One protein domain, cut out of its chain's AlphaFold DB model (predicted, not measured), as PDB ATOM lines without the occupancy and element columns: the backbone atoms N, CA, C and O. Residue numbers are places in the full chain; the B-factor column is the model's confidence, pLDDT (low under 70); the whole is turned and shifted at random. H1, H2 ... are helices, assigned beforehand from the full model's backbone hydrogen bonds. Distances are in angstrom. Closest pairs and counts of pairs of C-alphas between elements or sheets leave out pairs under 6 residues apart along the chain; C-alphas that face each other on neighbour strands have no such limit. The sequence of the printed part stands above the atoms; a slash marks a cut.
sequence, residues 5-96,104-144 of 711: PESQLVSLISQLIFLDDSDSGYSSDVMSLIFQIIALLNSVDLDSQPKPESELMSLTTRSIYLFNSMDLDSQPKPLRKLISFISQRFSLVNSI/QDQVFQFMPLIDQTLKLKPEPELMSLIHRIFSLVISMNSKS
ATOM      1  N   PRO A   5     -29.482 -28.915 -13.908       75.19
ATOM      2  CA  PRO A   5     -30.572 -29.799 -14.345       75.19
ATOM      3  C   PRO A   5     -30.134 -31.191 -14.825       75.19
ATOM      4  O   PRO A   5     -30.872 -32.155 -14.628       75.19
ATOM      5  N   GLU A   6     -28.953 -31.339 -15.433       81.38
ATOM      6  CA  GLU A   6     -28.470 -32.648 -15.892       81.38
ATOM      7  C   GLU A   6     -28.172 -33.562 -14.697       81.38
ATOM      8  O   GLU A   6     -28.564 -34.728 -14.684       81.38
ATOM      9  N   SER A   7     -27.552 -33.014 -13.649       82.06
ATOM     10  CA  SER A   7     -27.258 -33.758 -12.418       82.06
ATOM     11  C   SER A   7     -28.528 -34.219 -11.684       82.06
ATOM     12  O   SER A   7     -28.593 -35.352 -11.200       82.06
ATOM     13  N   GLN A   8     -29.568 -33.377 -11.662       84.81
ATOM     14  CA  GLN A   8     -30.875 -33.717 -11.096       84.81
ATOM     15  C   GLN A   8     -31.585 -34.789 -11.926       84.81
ATOM     16  O   GLN A   8     -32.129 -35.737 -11.360       84.81
ATOM     17  N   LEU A   9     -31.524 -34.691 -13.258       85.94
ATOM     18  CA  LEU A   9     -32.089 -35.693 -14.158       85.94
ATOM     19  C   LEU A   9     -31.411 -37.057 -13.971       85.94
ATOM     20  O   LEU A   9     -32.099 -38.068 -13.844       85.94
ATOM     21  N   VAL A  10     -30.073 -37.089 -13.886       85.88
ATOM     22  CA  VAL A  10     -29.320 -38.312 -13.564       85.88
ATOM     23  C   VAL A  10     -29.790 -38.881 -12.229       85.88
ATOM     24  O   VAL A  10     -30.085 -40.071 -12.166       85.88
ATOM     25  N   SER A  11     -29.912 -38.062 -11.181       86.19
ATOM     26  CA  SER A  11     -30.351 -38.511  -9.851       86.19
ATOM     27  C   SER A  11     -31.747 -39.146  -9.869       86.19
ATOM     28  O   SER A  11     -31.914 -40.268  -9.395       86.19
ATOM     29  N   LEU A  12     -32.736 -38.478 -10.469       86.06
ATOM     30  CA  LEU A  12     -34.116 -38.974 -10.526       86.06
ATOM     31  C   LEU A  12     -34.242 -40.250 -11.364       86.06
ATOM     32  O   LEU A  12     -34.912 -41.195 -10.954       86.06
ATOM     33  N   ILE A  13     -33.562 -40.314 -12.514       85.94
ATOM     34  CA  ILE A  13     -33.531 -41.533 -13.332       85.94
ATOM     35  C   ILE A  13     -32.817 -42.660 -12.577       85.94
ATOM     36  O   ILE A  13     -33.247 -43.807 -12.646       85.94
ATOM     37  N   SER A  14     -31.756 -42.356 -11.825       83.31
ATOM     38  CA  SER A  14     -31.060 -43.353 -11.002       83.31
ATOM     39  C   SER A  14     -31.980 -43.926  -9.932       83.31
ATOM     40  O   SER A  14     -32.026 -45.140  -9.772       83.31
ATOM     41  N   GLN A  15     -32.741 -43.074  -9.243       83.25
ATOM     42  CA  GLN A  15     -33.749 -43.519  -8.283       83.25
ATOM     43  C   GLN A  15     -34.769 -44.422  -8.975       83.25
ATOM     44  O   GLN A  15     -34.919 -45.561  -8.563       83.25
ATOM     45  N   LEU A  16     -35.356 -43.986 -10.095       82.81
ATOM     46  CA  LEU A  16     -36.328 -44.780 -10.854       82.81
ATOM     47  C   LEU A  16     -35.790 -46.156 -11.287       82.81
ATOM     48  O   LEU A  16     -36.525 -47.137 -11.296       82.81
ATOM     49  N   ILE A  17     -34.518 -46.228 -11.680       79.31
ATOM     50  CA  ILE A  17     -33.892 -47.459 -12.165       79.31
ATOM     51  C   ILE A  17     -33.548 -48.423 -11.017       79.31
ATOM     52  O   ILE A  17     -33.641 -49.632 -11.211       79.31
ATOM     53  N   PHE A  18     -33.125 -47.906  -9.859       73.12
ATOM     54  CA  PHE A  18     -32.625 -48.683  -8.716       73.12
ATOM     55  C   PHE A  18     -33.593 -48.714  -7.516       73.12
ATOM     56  O   PHE A  18     -33.143 -48.980  -6.401       73.12
ATOM     57  N   LEU A  19     -34.882 -48.417  -7.715       71.19
ATOM     58  CA  LEU A  19     -35.918 -48.595  -6.687       71.19
ATOM     59  C   LEU A  19     -35.896 -50.042  -6.177       71.19
ATOM     60  O   LEU A  19     -35.933 -50.975  -6.978       71.19
ATOM     61  N   ASP A  20     -35.800 -50.204  -4.857       54.72
ATOM     62  CA  ASP A  20     -35.769 -51.512  -4.201       54.72
ATOM     63  C   ASP A  20     -37.186 -52.105  -4.145       54.72
ATOM     64  O   ASP A  20     -38.153 -51.405  -3.853       54.72
ATOM     65  N   ASP A  21     -37.302 -53.400  -4.423       50.09
ATOM     66  CA  ASP A  21     -38.572 -54.141  -4.542       50.09
ATOM     67  C   ASP A  21     -39.108 -54.595  -3.160       50.09
ATOM     68  O   ASP A  21     -39.956 -55.481  -3.052       50.09
ATOM     69  N   SER A  22     -38.547 -54.047  -2.075       42.62
ATOM     70  CA  SER A  22     -38.716 -54.541  -0.704       42.62
ATOM     71  C   SER A  22     -39.918 -53.958   0.051       42.62
ATOM     72  O   SER A  22     -40.267 -54.503   1.097       42.62
ATOM     73  N   ASP A  23     -40.598 -52.939  -0.494       35.81
ATOM     74  CA  ASP A  23     -41.783 -52.311   0.108       35.81
ATOM     75  C   ASP A  23     -43.025 -52.388  -0.799       35.81
ATOM     76  O   ASP A  23     -42.981 -52.145  -2.008       35.81
ATOM     77  N   SER A  24     -44.188 -52.649  -0.192       44.88
ATOM     78  CA  SER A  24     -45.505 -52.756  -0.847       44.88
ATOM     79  C   SER A  24     -46.019 -51.448  -1.486       44.88
ATOM     80  O   SER A  24     -47.144 -51.407  -1.981       44.88
ATOM     81  N   GLY A  25     -45.206 -50.385  -1.492       48.59
ATOM     82  CA  GLY A  25     -45.454 -49.086  -2.129       48.59
ATOM     83  C   GLY A  25     -44.877 -48.929  -3.545       48.59
ATOM     84  O   GLY A  25     -45.132 -47.902  -4.178       48.59
ATOM     85  N   TYR A  26     -44.172 -49.943  -4.073       54.19
ATOM     86  CA  TYR A  26     -43.383 -49.899  -5.320       54.19
ATOM     87  C   TYR A  26     -44.041 -49.128  -6.479       54.19
ATOM     88  O   TYR A  26     -43.426 -48.295  -7.145       54.19
ATOM     89  N   SER A  27     -45.330 -49.350  -6.725       58.69
ATOM     90  CA  SER A  27     -46.029 -48.722  -7.845       58.69
ATOM     91  C   SER A  27     -46.380 -47.239  -7.640       58.69
ATOM     92  O   SER A  27     -46.519 -46.512  -8.625       58.69
ATOM     93  N   SER A  28     -46.517 -46.781  -6.391       64.00
ATOM     94  CA  SER A  28     -46.719 -45.361  -6.054       64.00
ATOM     95  C   SER A  28     -45.413 -44.575  -6.217       64.00
ATOM     96  O   SER A  28     -45.395 -43.517  -6.855       64.00
ATOM     97  N   ASP A  29     -44.299 -45.146  -5.753       67.69
ATOM     98  CA  ASP A  29     -42.976 -44.512  -5.798       67.69
ATOM     99  C   ASP A  29     -42.451 -44.361  -7.231       67.69
ATOM    100  O   ASP A  29     -41.984 -43.287  -7.621       67.69
ATOM    101  N   VAL A  30     -42.626 -45.397  -8.063       71.75
ATOM    102  CA  VAL A  30     -42.322 -45.347  -9.504       71.75
ATOM    103  C   VAL A  30     -43.081 -44.203 -10.184       71.75
ATOM    104  O   VAL A  30     -42.503 -43.443 -10.963       71.75
ATOM    105  N   MET A  31     -44.375 -44.052  -9.890       71.31
ATOM    106  CA  MET A  31     -45.211 -43.005 -10.485       71.31
ATOM    107  C   MET A  31     -44.791 -41.605 -10.032       71.31
ATOM    108  O   MET A  31     -44.694 -40.701 -10.863       71.31
ATOM    109  N   SER A  32     -44.495 -41.433  -8.742       77.38
ATOM    110  CA  SER A  32     -43.980 -40.177  -8.187       77.38
ATOM    111  C   SER A  32     -42.690 -39.740  -8.887       77.38
ATOM    112  O   SER A  32     -42.587 -38.604  -9.358       77.38
ATOM    113  N   LEU A  33     -41.734 -40.657  -9.051       80.56
ATOM    114  CA  LEU A  33     -40.463 -40.379  -9.719       80.56
ATOM    115  C   LEU A  33     -40.640 -40.050 -11.204       80.56
ATOM    116  O   LEU A  33     -40.020 -39.108 -11.699       80.56
ATOM    117  N   ILE A  34     -41.532 -40.753 -11.910       80.88
ATOM    118  CA  ILE A  34     -41.883 -40.416 -13.298       80.88
ATOM    119  C   ILE A  34     -42.421 -38.981 -13.387       80.88
ATOM    120  O   ILE A  34     -42.019 -38.237 -14.284       80.88
ATOM    121  N   PHE A  35     -43.283 -38.550 -12.462       80.56
ATOM    122  CA  PHE A  35     -43.807 -37.182 -12.473       80.56
ATOM    123  C   PHE A  35     -42.755 -36.130 -12.157       80.56
ATOM    124  O   PHE A  35     -42.739 -35.095 -12.820       80.56
ATOM    125  N   GLN A  36     -41.853 -36.396 -11.212       81.75
ATOM    126  CA  GLN A  36     -40.730 -35.503 -10.922       81.75
ATOM    127  C   GLN A  36     -39.822 -35.335 -12.146       81.75
ATOM    128  O   GLN A  36     -39.437 -34.212 -12.472       81.75
ATOM    129  N   ILE A  37     -39.548 -36.423 -12.877       83.88
ATOM    130  CA  ILE A  37     -38.789 -36.372 -14.133       83.88
ATOM    131  C   ILE A  37     -39.531 -35.514 -15.165       83.88
ATOM    132  O   ILE A  37     -38.936 -34.600 -15.728       83.88
ATOM    133  N   ILE A  38     -40.826 -35.750 -15.401       80.81
ATOM    134  CA  ILE A  38     -41.608 -34.977 -16.383       80.81
ATOM    135  C   ILE A  38     -41.664 -33.488 -16.004       80.81
ATOM    136  O   ILE A  38     -41.491 -32.628 -16.868       80.81
ATOM    137  N   ALA A  39     -41.878 -33.171 -14.726       81.56
ATOM    138  CA  ALA A  39     -41.897 -31.797 -14.230       81.56
ATOM    139  C   ALA A  39     -40.550 -31.097 -14.454       81.56
ATOM    140  O   ALA A  39     -40.523 -29.976 -14.966       81.56
ATOM    141  N   LEU A  40     -39.437 -31.782 -14.157       82.38
ATOM    142  CA  LEU A  40     -38.093 -31.278 -14.425       82.38
ATOM    143  C   LEU A  40     -37.900 -31.012 -15.922       82.38
ATOM    144  O   LEU A  40     -37.511 -29.907 -16.295       82.38
ATOM    145  N   LEU A  41     -38.241 -31.971 -16.788       81.19
ATOM    146  CA  LEU A  41     -38.094 -31.832 -18.241       81.19
ATOM    147  C   LEU A  41     -38.912 -30.671 -18.826       81.19
ATOM    148  O   LEU A  41     -38.444 -30.019 -19.754       81.19
ATOM    149  N   ASN A  42     -40.090 -30.375 -18.269       75.38
ATOM    150  CA  ASN A  42     -40.914 -29.233 -18.682       75.38
ATOM    151  C   ASN A  42     -40.391 -27.880 -18.167       75.38
ATOM    152  O   ASN A  42     -40.763 -26.841 -18.705       75.38
ATOM    153  N   SER A  43     -39.563 -27.880 -17.118       73.81
ATOM    154  CA  SER A  43     -38.975 -26.665 -16.536       73.81
ATOM    155  C   SER A  43     -37.663 -26.233 -17.202       73.81
ATOM    156  O   SER A  43     -37.247 -25.084 -17.055       73.81
ATOM    157  N   VAL A  44     -37.005 -27.139 -17.933       69.88
ATOM    158  CA  VAL A  44     -35.728 -26.869 -18.602       69.88
ATOM    159  C   VAL A  44     -35.977 -26.162 -19.934       69.88
ATOM    160  O   VAL A  44     -36.556 -26.734 -20.855       69.88
ATOM    161  N   ASP A  45     -35.479 -24.932 -20.062       66.81
ATOM    162  CA  ASP A  45     -35.444 -24.216 -21.340       66.81
ATOM    163  C   ASP A  45     -34.338 -24.802 -22.237       66.81
ATOM    164  O   ASP A  45     -33.157 -24.452 -22.129       66.81
ATOM    165  N   LEU A  46     -34.737 -25.739 -23.101       60.28
ATOM    166  CA  LEU A  46     -33.861 -26.466 -24.025       60.28
ATOM    167  C   LEU A  46     -33.154 -25.542 -25.034       60.28
ATOM    168  O   LEU A  46     -32.086 -25.903 -25.526       60.28
ATOM    169  N   ASP A  47     -33.690 -24.345 -25.294       58.28
ATOM    170  CA  ASP A  47     -33.109 -23.371 -26.226       58.28
ATOM    171  C   ASP A  47     -32.002 -22.512 -25.576       58.28
ATOM    172  O   ASP A  47     -31.240 -21.836 -26.275       58.28
ATOM    173  N   SER A  48     -31.871 -22.561 -24.244       58.69
ATOM    174  CA  SER A  48     -30.931 -21.741 -23.459       58.69
ATOM    175  C   SER A  48     -29.617 -22.446 -23.070       58.69
ATOM    176  O   SER A  48     -28.724 -21.818 -22.492       58.69
ATOM    177  N   GLN A  49     -29.465 -23.739 -23.382       57.44
ATOM    178  CA  GLN A  49     -28.324 -24.550 -22.932       57.44
ATOM    179  C   GLN A  49     -27.039 -24.294 -23.756       57.44
ATOM    180  O   GLN A  49     -27.084 -24.179 -24.986       57.44
ATOM    181  N   PRO A  50     -25.853 -24.234 -23.117       55.28
ATOM    182  CA  PRO A  50     -24.586 -24.057 -23.822       55.28
ATOM    183  C   PRO A  50     -24.194 -25.325 -24.597       55.28
ATOM    184  O   PRO A  50     -24.128 -26.417 -24.039       55.28
ATOM    185  N   LYS A  51     -23.863 -25.183 -25.888       56.25
ATOM    186  CA  LYS A  51     -23.283 -26.272 -26.695       56.25
ATOM    187  C   LYS A  51     -21.774 -26.418 -26.425       56.25
ATOM    188  O   LYS A  51     -21.087 -25.397 -26.366       56.25
ATOM    189  N   PRO A  52     -21.233 -27.652 -26.352       52.41
ATOM    190  CA  PRO A  52     -21.887 -28.905 -26.735       52.41
ATOM    191  C   PRO A  52     -22.732 -29.521 -25.608       52.41
ATOM    192  O   PRO A  52     -22.239 -29.731 -24.504       52.41
ATOM    193  N   GLU A  53     -23.991 -29.837 -25.929       66.25
ATOM    194  CA  GLU A  53     -24.894 -30.615 -25.073       66.25
ATOM    195  C   GLU A  53     -24.280 -31.994 -24.796       66.25
ATOM    196  O   GLU A  53     -23.717 -32.623 -25.700       66.25
ATOM    197  N   SER A  54     -24.391 -32.475 -23.558       83.69
ATOM    198  CA  SER A  54     -24.013 -33.846 -23.224       83.69
ATOM    199  C   SER A  54     -24.859 -34.854 -24.018       83.69
ATOM    200  O   SER A  54     -25.952 -34.544 -24.504       83.69
ATOM    201  N   GLU A  55     -24.381 -36.097 -24.145       86.75
ATOM    202  CA  GLU A  55     -25.146 -37.148 -24.833       86.75
ATOM    203  C   GLU A  55     -26.511 -37.395 -24.161       86.75
ATOM    204  O   GLU A  55     -27.509 -37.609 -24.854       86.75
ATOM    205  N   LEU A  56     -26.575 -37.294 -22.827       86.69
ATOM    206  CA  LEU A  56     -27.810 -37.445 -22.057       86.69
ATOM    207  C   LEU A  56     -28.820 -36.350 -22.405       86.69
ATOM    208  O   LEU A  56     -29.979 -36.656 -22.700       86.69
ATOM    209  N   MET A  57     -28.378 -35.091 -22.428       83.75
ATOM    210  CA  MET A  57     -29.240 -33.964 -22.780       83.75
ATOM    211  C   MET A  57     -29.713 -34.064 -24.231       83.75
ATOM    212  O   MET A  57     -30.905 -33.918 -24.492       83.75
ATOM    213  N   SER A  58     -28.837 -34.450 -25.160       86.12
ATOM    214  CA  SER A  58     -29.204 -34.649 -26.568       86.12
ATOM    215  C   SER A  58     -30.286 -35.728 -26.762       86.12
ATOM    216  O   SER A  58     -31.260 -35.525 -27.497       86.12
ATOM    217  N   LEU A  59     -30.157 -36.877 -26.084       87.38
ATOM    218  CA  LEU A  59     -31.156 -37.954 -26.133       87.38
ATOM    219  C   LEU A  59     -32.483 -37.546 -25.493       87.38
ATOM    220  O   LEU A  59     -33.552 -37.895 -26.004       87.38
ATOM    221  N   THR A  60     -32.414 -36.794 -24.400       85.25
ATOM    222  CA  THR A  60     -33.582 -36.284 -23.681       85.25
ATOM    223  C   THR A  60     -34.366 -35.305 -24.555       85.25
ATOM    224  O   THR A  60     -35.559 -35.513 -24.782       85.25
ATOM    225  N   THR A  61     -33.690 -34.327 -25.169       83.62
ATOM    226  CA  THR A  61     -34.281 -33.373 -26.123       83.62
ATOM    227  C   THR A  61     -34.963 -34.091 -27.287       83.62
ATOM    228  O   THR A  61     -36.109 -33.791 -27.631       83.62
ATOM    229  N   ARG A  62     -34.299 -35.097 -27.874       86.44
ATOM    230  CA  ARG A  62     -34.878 -35.894 -28.966       86.44
ATOM    231  C   ARG A  62     -36.126 -36.664 -28.526       86.44
ATOM    232  O   ARG A  62     -37.077 -36.759 -29.301       86.44
ATOM    233  N   SER A  63     -36.132 -37.199 -27.306       86.44
ATOM    234  CA  SER A  63     -37.272 -37.940 -26.749       86.44
ATOM    235  C   SER A  63     -38.485 -37.032 -26.538       86.44
ATOM    236  O   SER A  63     -39.591 -37.402 -26.925       86.44
ATOM    237  N   ILE A  64     -38.269 -35.823 -26.005       82.75
ATOM    238  CA  ILE A  64     -39.317 -34.809 -25.808       82.75
ATOM    239  C   ILE A  64     -39.903 -34.368 -27.151       82.75
ATOM    240  O   ILE A  64     -41.122 -34.355 -27.326       82.75
ATOM    241  N   TYR A  65     -39.048 -34.052 -28.131       83.12
ATOM    242  CA  TYR A  65     -39.496 -33.660 -29.467       83.12
ATOM    243  C   TYR A  65     -40.352 -34.751 -30.125       83.12
ATOM    244  O   TYR A  65     -41.416 -34.464 -30.679       83.12
ATOM    245  N   LEU A  66     -39.912 -36.010 -30.040       85.56
ATOM    246  CA  LEU A  66     -40.657 -37.143 -30.581       85.56
ATOM    247  C   LEU A  66     -42.002 -37.323 -29.870       85.56
ATOM    248  O   LEU A  66     -43.011 -37.517 -30.537       85.56
ATOM    249  N   PHE A  67     -42.030 -37.232 -28.539       83.94
ATOM    250  CA  PHE A  67     -43.262 -37.338 -27.757       83.94
ATOM    251  C   PHE A  67     -44.288 -36.268 -28.159       83.94
ATOM    252  O   PHE A  67     -45.446 -36.593 -28.405       83.94
ATOM    253  N   ASN A  68     -43.851 -35.014 -28.312       81.69
ATOM    254  CA  ASN A  68     -44.727 -33.886 -28.649       81.69
ATOM    255  C   ASN A  68     -45.211 -33.877 -30.110       81.69
ATOM    256  O   ASN A  68     -46.230 -33.259 -30.410       81.69
ATOM    257  N   SER A  69     -44.486 -34.525 -31.027       83.00
ATOM    258  CA  SER A  69     -44.815 -34.560 -32.464       83.00
ATOM    259  C   SER A  69     -45.526 -35.843 -32.913       83.00
ATOM    260  O   SER A  69     -45.907 -35.961 -34.079       83.00
ATOM    261  N   MET A  70     -45.709 -36.810 -32.011       84.19
ATOM    262  CA  MET A  70     -46.280 -38.118 -32.318       84.19
ATOM    263  C   MET A  70     -47.802 -38.061 -32.506       84.19
ATOM    264  O   MET A  70     -48.531 -37.589 -31.638       84.19
ATOM    265  N   ASP A  71     -48.297 -38.642 -33.603       85.94
ATOM    266  CA  ASP A  71     -49.725 -38.938 -33.760       85.94
ATOM    267  C   ASP A  71     -50.093 -40.179 -32.935       85.94
ATOM    268  O   ASP A  71     -49.785 -41.314 -33.315       85.94
ATOM    269  N   LEU A  72     -50.748 -39.960 -31.795       82.25
ATOM    270  CA  LEU A  72     -51.074 -41.001 -30.825       82.25
ATOM    271  C   LEU A  72     -52.066 -42.048 -31.367       82.25
ATOM    272  O   LEU A  72     -52.023 -43.206 -30.942       82.25
ATOM    273  N   ASP A  73     -52.928 -41.684 -32.320       82.31
ATOM    274  CA  ASP A  73     -53.906 -42.608 -32.906       82.31
ATOM    275  C   ASP A  73     -53.273 -43.603 -33.882       82.31
ATOM    276  O   ASP A  73     -53.795 -44.705 -34.070       82.31
ATOM    277  N   SER A  74     -52.107 -43.253 -34.429       84.44
ATOM    278  CA  SER A  74     -51.291 -44.136 -35.267       84.44
ATOM    279  C   SER A  74     -50.456 -45.154 -34.471       84.44
ATOM    280  O   SER A  74     -49.886 -46.078 -35.057       84.44
ATOM    281  N   GLN A  75     -50.378 -45.017 -33.141       86.94
ATOM    282  CA  GLN A  75     -49.515 -45.842 -32.291       86.94
ATOM    283  C   GLN A  75     -50.167 -47.159 -31.842       86.94
ATOM    284  O   GLN A  75     -51.393 -47.263 -31.722       86.94
ATOM    285  N   PRO A  76     -49.360 -48.183 -31.497       86.62
ATOM    286  CA  PRO A  76     -49.871 -49.422 -30.927       86.62
ATOM    287  C   PRO A  76     -50.714 -49.180 -29.669       86.62
ATOM    288  O   PRO A  76     -50.352 -48.401 -28.786       86.62
ATOM    289  N   LYS A  77     -51.826 -49.919 -29.549       85.38
ATOM    290  CA  LYS A  77     -52.793 -49.787 -28.445       85.38
ATOM    291  C   LYS A  77     -52.156 -49.785 -27.040       85.38
ATOM    292  O   LYS A  77     -52.624 -48.979 -26.236       85.38
ATOM    293  N   PRO A  78     -51.152 -50.630 -26.713       85.31
ATOM    294  CA  PRO A  78     -50.498 -50.590 -25.403       85.31
ATOM    295  C   PRO A  78     -49.801 -49.253 -25.130       85.31
ATOM    296  O   PRO A  78     -50.094 -48.618 -24.121       85.31
ATOM    297  N   LEU A  79     -48.992 -48.773 -26.085       86.12
ATOM    298  CA  LEU A  79     -48.272 -47.504 -25.971       86.12
ATOM    299  C   LEU A  79     -49.238 -46.319 -25.843       86.12
ATOM    300  O   LEU A  79     -49.076 -45.483 -24.960       86.12
ATOM    301  N   ARG A  80     -50.295 -46.283 -26.667       86.44
ATOM    302  CA  ARG A  80     -51.324 -45.235 -26.586       86.44
ATOM    303  C   ARG A  80     -51.990 -45.181 -25.212       86.44
ATOM    304  O   ARG A  80     -52.198 -44.099 -24.669       86.44
ATOM    305  N   LYS A  81     -52.349 -46.343 -24.658       84.50
ATOM    306  CA  LYS A  81     -52.963 -46.429 -23.328       84.50
ATOM    307  C   LYS A  81     -52.005 -45.974 -22.230       84.50
ATOM    308  O   LYS A  81     -52.439 -45.251 -21.344       84.50
ATOM    309  N   LEU A  82     -50.733 -46.367 -22.312       82.94
ATOM    310  CA  LEU A  82     -49.705 -45.965 -21.356       82.94
ATOM    311  C   LEU A  82     -49.509 -44.442 -21.352       82.94
ATOM    312  O   LEU A  82     -49.570 -43.822 -20.295       82.94
ATOM    313  N   ILE A  83     -49.359 -43.834 -22.532       84.25
ATOM    314  CA  ILE A  83     -49.221 -42.377 -22.673       84.25
ATOM    315  C   ILE A  83     -50.463 -41.665 -22.128       84.25
ATOM    316  O   ILE A  83     -50.337 -40.765 -21.304       84.25
ATOM    317  N   SER A  84     -51.667 -42.107 -22.514       82.56
ATOM    318  CA  SER A  84     -52.921 -41.524 -22.018       82.56
ATOM    319  C   SER A  84     -53.034 -41.586 -20.494       82.56
ATOM    320  O   SER A  84     -53.524 -40.636 -19.888       82.56
ATOM    321  N   PHE A  85     -52.604 -42.690 -19.878       78.06
ATOM    322  CA  PHE A  85     -52.634 -42.867 -18.427       78.06
ATOM    323  C   PHE A  85     -51.684 -41.888 -17.723       78.06
ATOM    324  O   PHE A  85     -52.090 -41.195 -16.789       78.06
ATOM    325  N   ILE A  86     -50.442 -41.773 -18.211       75.62
ATOM    326  CA  ILE A  86     -49.439 -40.844 -17.670       75.62
ATOM    327  C   ILE A  86     -49.914 -39.392 -17.819       75.62
ATOM    328  O   ILE A  86     -49.852 -38.629 -16.856       75.62
ATOM    329  N   SER A  87     -50.442 -39.011 -18.988       77.38
ATOM    330  CA  SER A  87     -50.924 -37.648 -19.247       77.38
ATOM    331  C   SER A  87     -52.106 -37.257 -18.359       77.38
ATOM    332  O   SER A  87     -52.085 -36.174 -17.779       77.38
ATOM    333  N   GLN A  88     -53.110 -38.131 -18.203       74.56
ATOM    334  CA  GLN A  88     -54.261 -37.871 -17.325       74.56
ATOM    335  C   GLN A  88     -53.819 -37.614 -15.883       74.56
ATOM    336  O   GLN A  88     -54.274 -36.663 -15.249       74.56
ATOM    337  N   ARG A  89     -52.897 -38.437 -15.379       69.56
ATOM    338  CA  ARG A  89     -52.390 -38.324 -14.011       69.56
ATOM    339  C   ARG A  89     -51.511 -37.093 -13.807       69.56
ATOM    340  O   ARG A  89     -51.682 -36.400 -12.812       69.56
ATOM    341  N   PHE A  90     -50.637 -36.769 -14.757       68.69
ATOM    342  CA  PHE A  90     -49.829 -35.549 -14.684       68.69
ATOM    343  C   PHE A  90     -50.703 -34.282 -14.658       68.69
ATOM    344  O   PHE A  90     -50.384 -33.320 -13.962       68.69
ATOM    345  N   SER A  91     -51.840 -34.275 -15.367       67.38
ATOM    346  CA  SER A  91     -52.814 -33.176 -15.289       67.38
ATOM    347  C   SER A  91     -53.512 -33.077 -13.926       67.38
ATOM    348  O   SER A  91     -53.749 -31.965 -13.464       67.38
ATOM    349  N   LEU A  92     -53.810 -34.207 -13.273       60.75
ATOM    350  CA  LEU A  92     -54.402 -34.252 -11.927       60.75
ATOM    351  C   LEU A  92     -53.438 -33.719 -10.854       60.75
ATOM    352  O   LEU A  92     -53.842 -32.904 -10.030       60.75
ATOM    353  N   VAL A  93     -52.160 -34.108 -10.906       59.34
ATOM    354  CA  VAL A  93     -51.129 -33.684  -9.934       59.34
ATOM    355  C   VAL A  93     -50.842 -32.174  -9.994       59.34
ATOM    356  O   VAL A  93     -50.505 -31.574  -8.981       59.34
ATOM    357  N   ASN A  94     -51.013 -31.537 -11.158       57.31
ATOM    358  CA  ASN A  94     -50.836 -30.086 -11.324       57.31
ATOM    359  C   ASN A  94     -52.096 -29.258 -10.993       57.31
ATOM    360  O   ASN A  94     -52.073 -28.031 -11.113       57.31
ATOM    361  N   SER A  95     -53.206 -29.902 -10.615       54.22
ATOM    362  CA  SER A  95     -54.407 -29.209 -10.138       54.22
ATOM    363  C   SER A  95     -54.298 -28.927  -8.632       54.22
ATOM    364  O   SER A  95     -53.725 -29.717  -7.894       54.22
ATOM    365  N   ILE A  96     -54.813 -27.779  -8.175       46.66
ATOM    366  CA  ILE A  96     -54.587 -27.178  -6.836       46.66
ATOM    367  C   ILE A  96     -55.231 -27.973  -5.661       46.66
ATOM    368  O   ILE A  96     -55.221 -27.509  -4.529       46.66
ATOM    369  N   GLN A 104     -55.801 -46.725  -5.124       47.97
ATOM    370  CA  GLN A 104     -54.960 -47.921  -5.267       47.97
ATOM    371  C   GLN A 104     -55.417 -48.819  -6.433       47.97
ATOM    372  O   GLN A 104     -54.577 -49.380  -7.143       47.97
ATOM    373  N   ASP A 105     -56.717 -48.840  -6.750       46.22
ATOM    374  CA  ASP A 105     -57.311 -49.646  -7.831       46.22
ATOM    375  C   ASP A 105     -56.791 -49.296  -9.237       46.22
ATOM    376  O   ASP A 105     -56.747 -50.132 -10.150       46.22
ATOM    377  N   GLN A 106     -56.365 -48.051  -9.455       50.50
ATOM    378  CA  GLN A 106     -55.888 -47.593 -10.765       50.50
ATOM    379  C   GLN A 106     -54.389 -47.835 -10.970       50.50
ATOM    380  O   GLN A 106     -53.925 -47.934 -12.110       50.50
ATOM    381  N   VAL A 107     -53.628 -47.956  -9.884       52.75
ATOM    382  CA  VAL A 107     -52.187 -48.228  -9.912       52.75
ATOM    383  C   VAL A 107     -51.913 -49.667 -10.388       52.75
ATOM    384  O   VAL A 107     -50.984 -49.894 -11.168       52.75
ATOM    385  N   PHE A 108     -52.818 -50.605 -10.082       52.53
ATOM    386  CA  PHE A 108     -52.811 -51.980 -10.602       52.53
ATOM    387  C   PHE A 108     -52.860 -52.083 -12.139       52.53
ATOM    388  O   PHE A 108     -52.435 -53.091 -12.707       52.53
ATOM    389  N   GLN A 109     -53.351 -51.061 -12.854       60.00
ATOM    390  CA  GLN A 109     -53.405 -51.079 -14.325       60.00
ATOM    391  C   GLN A 109     -52.112 -50.591 -14.995       60.00
ATOM    392  O   GLN A 109     -51.922 -50.832 -16.189       60.00
ATOM    393  N   PHE A 110     -51.223 -49.928 -14.255       68.12
ATOM    394  CA  PHE A 110     -50.050 -49.258 -14.813       68.12
ATOM    395  C   PHE A 110     -48.932 -50.233 -15.210       68.12
ATOM    396  O   PHE A 110     -48.510 -50.259 -16.368       68.12
ATOM    397  N   MET A 111     -48.502 -51.096 -14.285       69.75
ATOM    398  CA  MET A 111     -47.411 -52.053 -14.528       69.75
ATOM    399  C   MET A 111     -47.702 -53.041 -15.676       69.75
ATOM    400  O   MET A 111     -46.836 -53.223 -16.539       69.75
ATOM    401  N   PRO A 112     -48.921 -53.613 -15.807       71.56
ATOM    402  CA  PRO A 112     -49.261 -54.448 -16.960       71.56
ATOM    403  C   PRO A 112     -49.201 -53.705 -18.305       71.56
ATOM    404  O   PRO A 112     -48.878 -54.309 -19.328       71.56
ATOM    405  N   LEU A 113     -49.517 -52.402 -18.336       74.06
ATOM    406  CA  LEU A 113     -49.429 -51.588 -19.555       74.06
ATOM    407  C   LEU A 113     -47.978 -51.317 -19.959       74.06
ATOM    408  O   LEU A 113     -47.683 -51.322 -21.159       74.06
ATOM    409  N   ILE A 114     -47.077 -51.129 -18.989       75.50
ATOM    410  CA  ILE A 114     -45.634 -51.052 -19.240       75.50
ATOM    411  C   ILE A 114     -45.159 -52.357 -19.881       75.50
ATOM    412  O   ILE A 114     -44.653 -52.324 -21.000       75.50
ATOM    413  N   ASP A 115     -45.396 -53.505 -19.242       72.19
ATOM    414  CA  ASP A 115     -44.933 -54.809 -19.741       72.19
ATOM    415  C   ASP A 115     -45.440 -55.109 -21.167       72.19
ATOM    416  O   ASP A 115     -44.676 -55.513 -22.047       72.19
ATOM    417  N   GLN A 116     -46.715 -54.813 -21.449       79.62
ATOM    418  CA  GLN A 116     -47.278 -54.949 -22.798       79.62
ATOM    419  C   GLN A 116     -46.611 -54.020 -23.822       79.62
ATOM    420  O   GLN A 116     -46.443 -54.405 -24.981       79.62
ATOM    421  N   THR A 117     -46.240 -52.804 -23.416       83.19
ATOM    422  CA  THR A 117     -45.579 -51.820 -24.286       83.19
ATOM    423  C   THR A 117     -44.143 -52.237 -24.603       83.19
ATOM    424  O   THR A 117     -43.719 -52.150 -25.756       83.19
ATOM    425  N   LEU A 118     -43.417 -52.777 -23.620       79.69
ATOM    426  CA  LEU A 118     -42.040 -53.257 -23.776       79.69
ATOM    427  C   LEU A 118     -41.919 -54.480 -24.705       79.69
ATOM    428  O   LEU A 118     -40.850 -54.733 -25.258       79.69
ATOM    429  N   LYS A 119     -43.014 -55.221 -24.921       79.19
ATOM    430  CA  LYS A 119     -43.079 -56.413 -25.791       79.19
ATOM    431  C   LYS A 119     -43.424 -56.116 -27.260       79.19
ATOM    432  O   LYS A 119     -43.472 -57.047 -28.068       79.19
ATOM    433  N   LEU A 120     -43.677 -54.856 -27.628       82.38
ATOM    434  CA  LEU A 120     -44.078 -54.471 -28.989       82.38
ATOM    435  C   LEU A 120     -42.984 -54.758 -30.038       82.38
ATOM    436  O   LEU A 120     -41.803 -54.485 -29.823       82.38
ATOM    437  N   LYS A 121     -43.393 -55.284 -31.205       81.31
ATOM    438  CA  LYS A 121     -42.535 -55.493 -32.386       81.31
ATOM    439  C   LYS A 121     -43.229 -54.951 -33.651       81.31
ATOM    440  O   LYS A 121     -44.330 -55.420 -33.942       81.31
ATOM    441  N   PRO A 122     -42.611 -54.035 -34.426       83.38
ATOM    442  CA  PRO A 122     -41.325 -53.375 -34.166       83.38
ATOM    443  C   PRO A 122     -41.368 -52.501 -32.900       83.38
ATOM    444  O   PRO A 122     -42.439 -52.082 -32.466       83.38
ATOM    445  N   GLU A 123     -40.204 -52.267 -32.291       83.12
ATOM    446  CA  GLU A 123     -40.096 -51.435 -31.089       83.12
ATOM    447  C   GLU A 123     -40.429 -49.968 -31.424       83.12
ATOM    448  O   GLU A 123     -39.871 -49.435 -32.390       83.12
ATOM    449  N   PRO A 124     -41.293 -49.290 -30.645       88.19
ATOM    450  CA  PRO A 124     -41.551 -47.865 -30.834       88.19
ATOM    451  C   PRO A 124     -40.277 -47.027 -30.653       88.19
ATOM    452  O   PRO A 124     -39.520 -47.240 -29.705       88.19
ATOM    453  N   GLU A 125     -40.061 -46.026 -31.513       87.75
ATOM    454  CA  GLU A 125     -38.855 -45.178 -31.459       87.75
ATOM    455  C   GLU A 125     -38.692 -44.486 -30.095       87.75
ATOM    456  O   GLU A 125     -37.582 -44.418 -29.569       87.75
ATOM    457  N   LEU A 126     -39.802 -44.064 -29.476       87.38
ATOM    458  CA  LEU A 126     -39.809 -43.464 -28.141       87.38
ATOM    459  C   LEU A 126     -39.236 -44.412 -27.079       87.38
ATOM    460  O   LEU A 126     -38.387 -44.008 -26.290       87.38
ATOM    461  N   MET A 127     -39.640 -45.684 -27.100       86.50
ATOM    462  CA  MET A 127     -39.125 -46.687 -26.165       86.50
ATOM    463  C   MET A 127     -37.633 -46.935 -26.397       86.50
ATOM    464  O   MET A 127     -36.859 -47.003 -25.445       86.50
ATOM    465  N   SER A 128     -37.199 -46.964 -27.658       87.19
ATOM    466  CA  SER A 128     -35.782 -47.105 -27.999       87.19
ATOM    467  C   SER A 128     -34.922 -45.959 -27.447       87.19
ATOM    468  O   SER A 128     -33.832 -46.204 -26.925       87.19
ATOM    469  N   LEU A 129     -35.412 -44.716 -27.504       87.56
ATOM    470  CA  LEU A 129     -34.716 -43.559 -26.930       87.56
ATOM    471  C   LEU A 129     -34.674 -43.607 -25.397       87.56
ATOM    472  O   LEU A 129     -33.603 -43.399 -24.826       87.56
ATOM    473  N   ILE A 130     -35.784 -43.962 -24.742       87.31
ATOM    474  CA  ILE A 130     -35.839 -44.139 -23.279       87.31
ATOM    475  C   ILE A 130     -34.832 -45.206 -22.827       87.31
ATOM    476  O   ILE A 130     -34.078 -44.986 -21.882       87.31
ATOM    477  N   HIS A 131     -34.744 -46.335 -23.539       85.50
ATOM    478  CA  HIS A 131     -33.772 -47.389 -23.229       85.50
ATOM    479  C   HIS A 131     -32.321 -46.897 -23.304       85.50
ATOM    480  O   HIS A 131     -31.502 -47.239 -22.449       85.50
ATOM    481  N   ARG A 132     -31.996 -46.065 -24.304       87.44
ATOM    482  CA  ARG A 132     -30.660 -45.461 -24.442       87.44
ATOM    483  C   ARG A 132     -30.345 -44.502 -23.298       87.44
ATOM    484  O   ARG A 132     -29.224 -44.534 -22.800       87.44
ATOM    485  N   ILE A 133     -31.322 -43.699 -22.867       88.81
ATOM    486  CA  ILE A 133     -31.188 -42.819 -21.695       88.81
ATOM    487  C   ILE A 133     -30.892 -43.654 -20.445       88.81
ATOM    488  O   ILE A 133     -29.911 -43.388 -19.754       88.81
ATOM    489  N   PHE A 134     -31.674 -44.707 -20.192       87.19
ATOM    490  CA  PHE A 134     -31.461 -45.589 -19.040       87.19
ATOM    491  C   PHE A 134     -30.086 -46.257 -19.077       87.19
ATOM    492  O   PHE A 134     -29.368 -46.238 -18.082       87.19
ATOM    493  N   SER A 135     -29.679 -46.778 -20.236       83.31
ATOM    494  CA  SER A 135     -28.362 -47.403 -20.418       83.31
ATOM    495  C   SER A 135     -27.213 -46.427 -20.127       83.31
ATOM    496  O   SER A 135     -26.219 -46.805 -19.507       83.31
ATOM    497  N   LEU A 136     -27.352 -45.161 -20.540       85.88
ATOM    498  CA  LEU A 136     -26.358 -44.122 -20.278       85.88
ATOM    499  C   LEU A 136     -26.283 -43.784 -18.781       85.88
ATOM    500  O   LEU A 136     -25.187 -43.747 -18.228       85.88
ATOM    501  N   VAL A 137     -27.427 -43.623 -18.107       84.94
ATOM    502  CA  VAL A 137     -27.478 -43.349 -16.658       84.94
ATOM    503  C   VAL A 137     -26.941 -44.526 -15.832       84.94
ATOM    504  O   VAL A 137     -26.220 -44.312 -14.858       84.94
ATOM    505  N   ILE A 138     -27.211 -45.772 -16.232       78.88
ATOM    506  CA  ILE A 138     -26.621 -46.970 -15.606       78.88
ATOM    507  C   ILE A 138     -25.091 -46.932 -15.716       78.88
ATOM    508  O   ILE A 138     -24.403 -47.108 -14.714       78.88
ATOM    509  N   SER A 139     -24.555 -46.622 -16.900       78.81
ATOM    510  CA  SER A 139     -23.107 -46.480 -17.133       78.81
ATOM    511  C   SER A 139     -22.475 -45.321 -16.341       78.81
ATOM    512  O   SER A 139     -21.318 -45.389 -15.921       78.81
ATOM    513  N   MET A 140     -23.229 -44.247 -16.087       79.75
ATOM    514  CA  MET A 140     -22.785 -43.160 -15.207       79.75
ATOM    515  C   MET A 140     -22.734 -43.610 -13.735       79.75
ATOM    516  O   MET A 140     -21.786 -43.255 -13.035       79.75
ATOM    517  N   ASN A 141     -23.684 -44.440 -13.285       72.00
ATOM    518  CA  ASN A 141     -23.724 -44.997 -11.924       72.00
ATOM    519  C   ASN A 141     -22.780 -46.181 -11.682       72.00
ATOM    520  O   ASN A 141     -22.349 -46.389 -10.550       72.00
ATOM    521  N   SER A 142     -22.416 -46.969 -12.696       64.81
ATOM    522  CA  SER A 142     -21.451 -48.068 -12.514       64.81
ATOM    523  C   SER A 142     -20.079 -47.565 -12.046       64.81
ATOM    524  O   SER A 142     -19.337 -48.286 -11.390       64.81
ATOM    525  N   LYS A 143     -19.760 -46.290 -12.303       60.62
ATOM    526  CA  LYS A 143     -18.551 -45.628 -11.792       60.62
ATOM    527  C   LYS A 143     -18.625 -45.275 -10.305       60.62
ATOM    528  O   LYS A 143     -17.577 -45.091  -9.691       60.62
ATOM    529  N   SER A 144     -19.825 -45.153  -9.731       61.31
ATOM    530  CA  SER A 144     -20.031 -44.834  -8.312       61.31
ATOM    531  C   SER A 144     -20.282 -46.080  -7.455       61.31
ATOM    532  O   SER A 144     -19.892 -46.093  -6.289       61.31
TER     533      SER A 144
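This is residues 5 to 96 and 104 to 144 of the 711 residues of an uncharacterized protein of Arabidopsis thaliana (UniProt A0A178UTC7). Three pairs of helices make the domain: the hairpin of H1 and H2 crosses the antiparallel pair H3 and H7, mainly through H1 over H7, and the pair H4 and H6 sits at one side, with few contacts to the rest. Residues 20 to 26 stick out at the hairpin's tip. The printed part has 133 residues with seven named helices, H1 to H7 in chain order, and no named strand, an all-helix class. It is compact and rounded, radius of gyration of the C-alphas 15.3 A, spans 44 by 38 by 38 A.

Find C-alpha 5 at (-30.572, -29.799, -14.345); H1 runs from there to residue 17, 18.1 A. Next come H2, residues 26 to 43, 26.2 A; H3, residues 55 to 69, 21.3 A; and H4, residues 77 to 93, 24.6 A. After the cut look for H5, residues 104 to 107, and H6, residues 110 to 118. H7, residues 125 to 142, 25.9 A, ends at C-alpha 142, (-21.451, -48.068, -12.514).

Look at Leu 16 and Leu 33, the closest C-alphas of the hairpin H1 and H2, 6.1 A, at a shallow tilt of 17 degrees, opposite ways. H1 touches residues 134 to 141 of H7, about perpendicular at 86 degrees, closest C-alphas Val 10 and Val 137, 6.2 A. H3 touches H7 at 23 degrees, a shallow tilt, opposite ways, closest C-alphas Ser 63 and Leu 129, 6.2 A. H4 touches H6 with residues 78 to 85 alone, at a steep tilt of 39 degrees, opposite ways, closest C-alphas Pro 78 and Thr 117, 5.2 A. H2 and H5 are close but not clearly touching, closest C-alphas Ser 27 and Val 107, 6.5 A. In H1, H2, H3, H4, H6 and H7 every O i to N i+4 pair is within hydrogen-bond range; H5 is too short for one.

The C-alphas farthest apart, Lys 51 and Asp 105, are 45.4 A apart. Residues 97 to 103 are not printed, with 20.8 A between C-alphas 96 and 104. The link from H2 to H3 is long. Mean pLDDT of the printed part is 75.0; look for values under 70 at residues 20 to 29, 44 to 53, 89 to 96, 104 to 111 and 142 to 144.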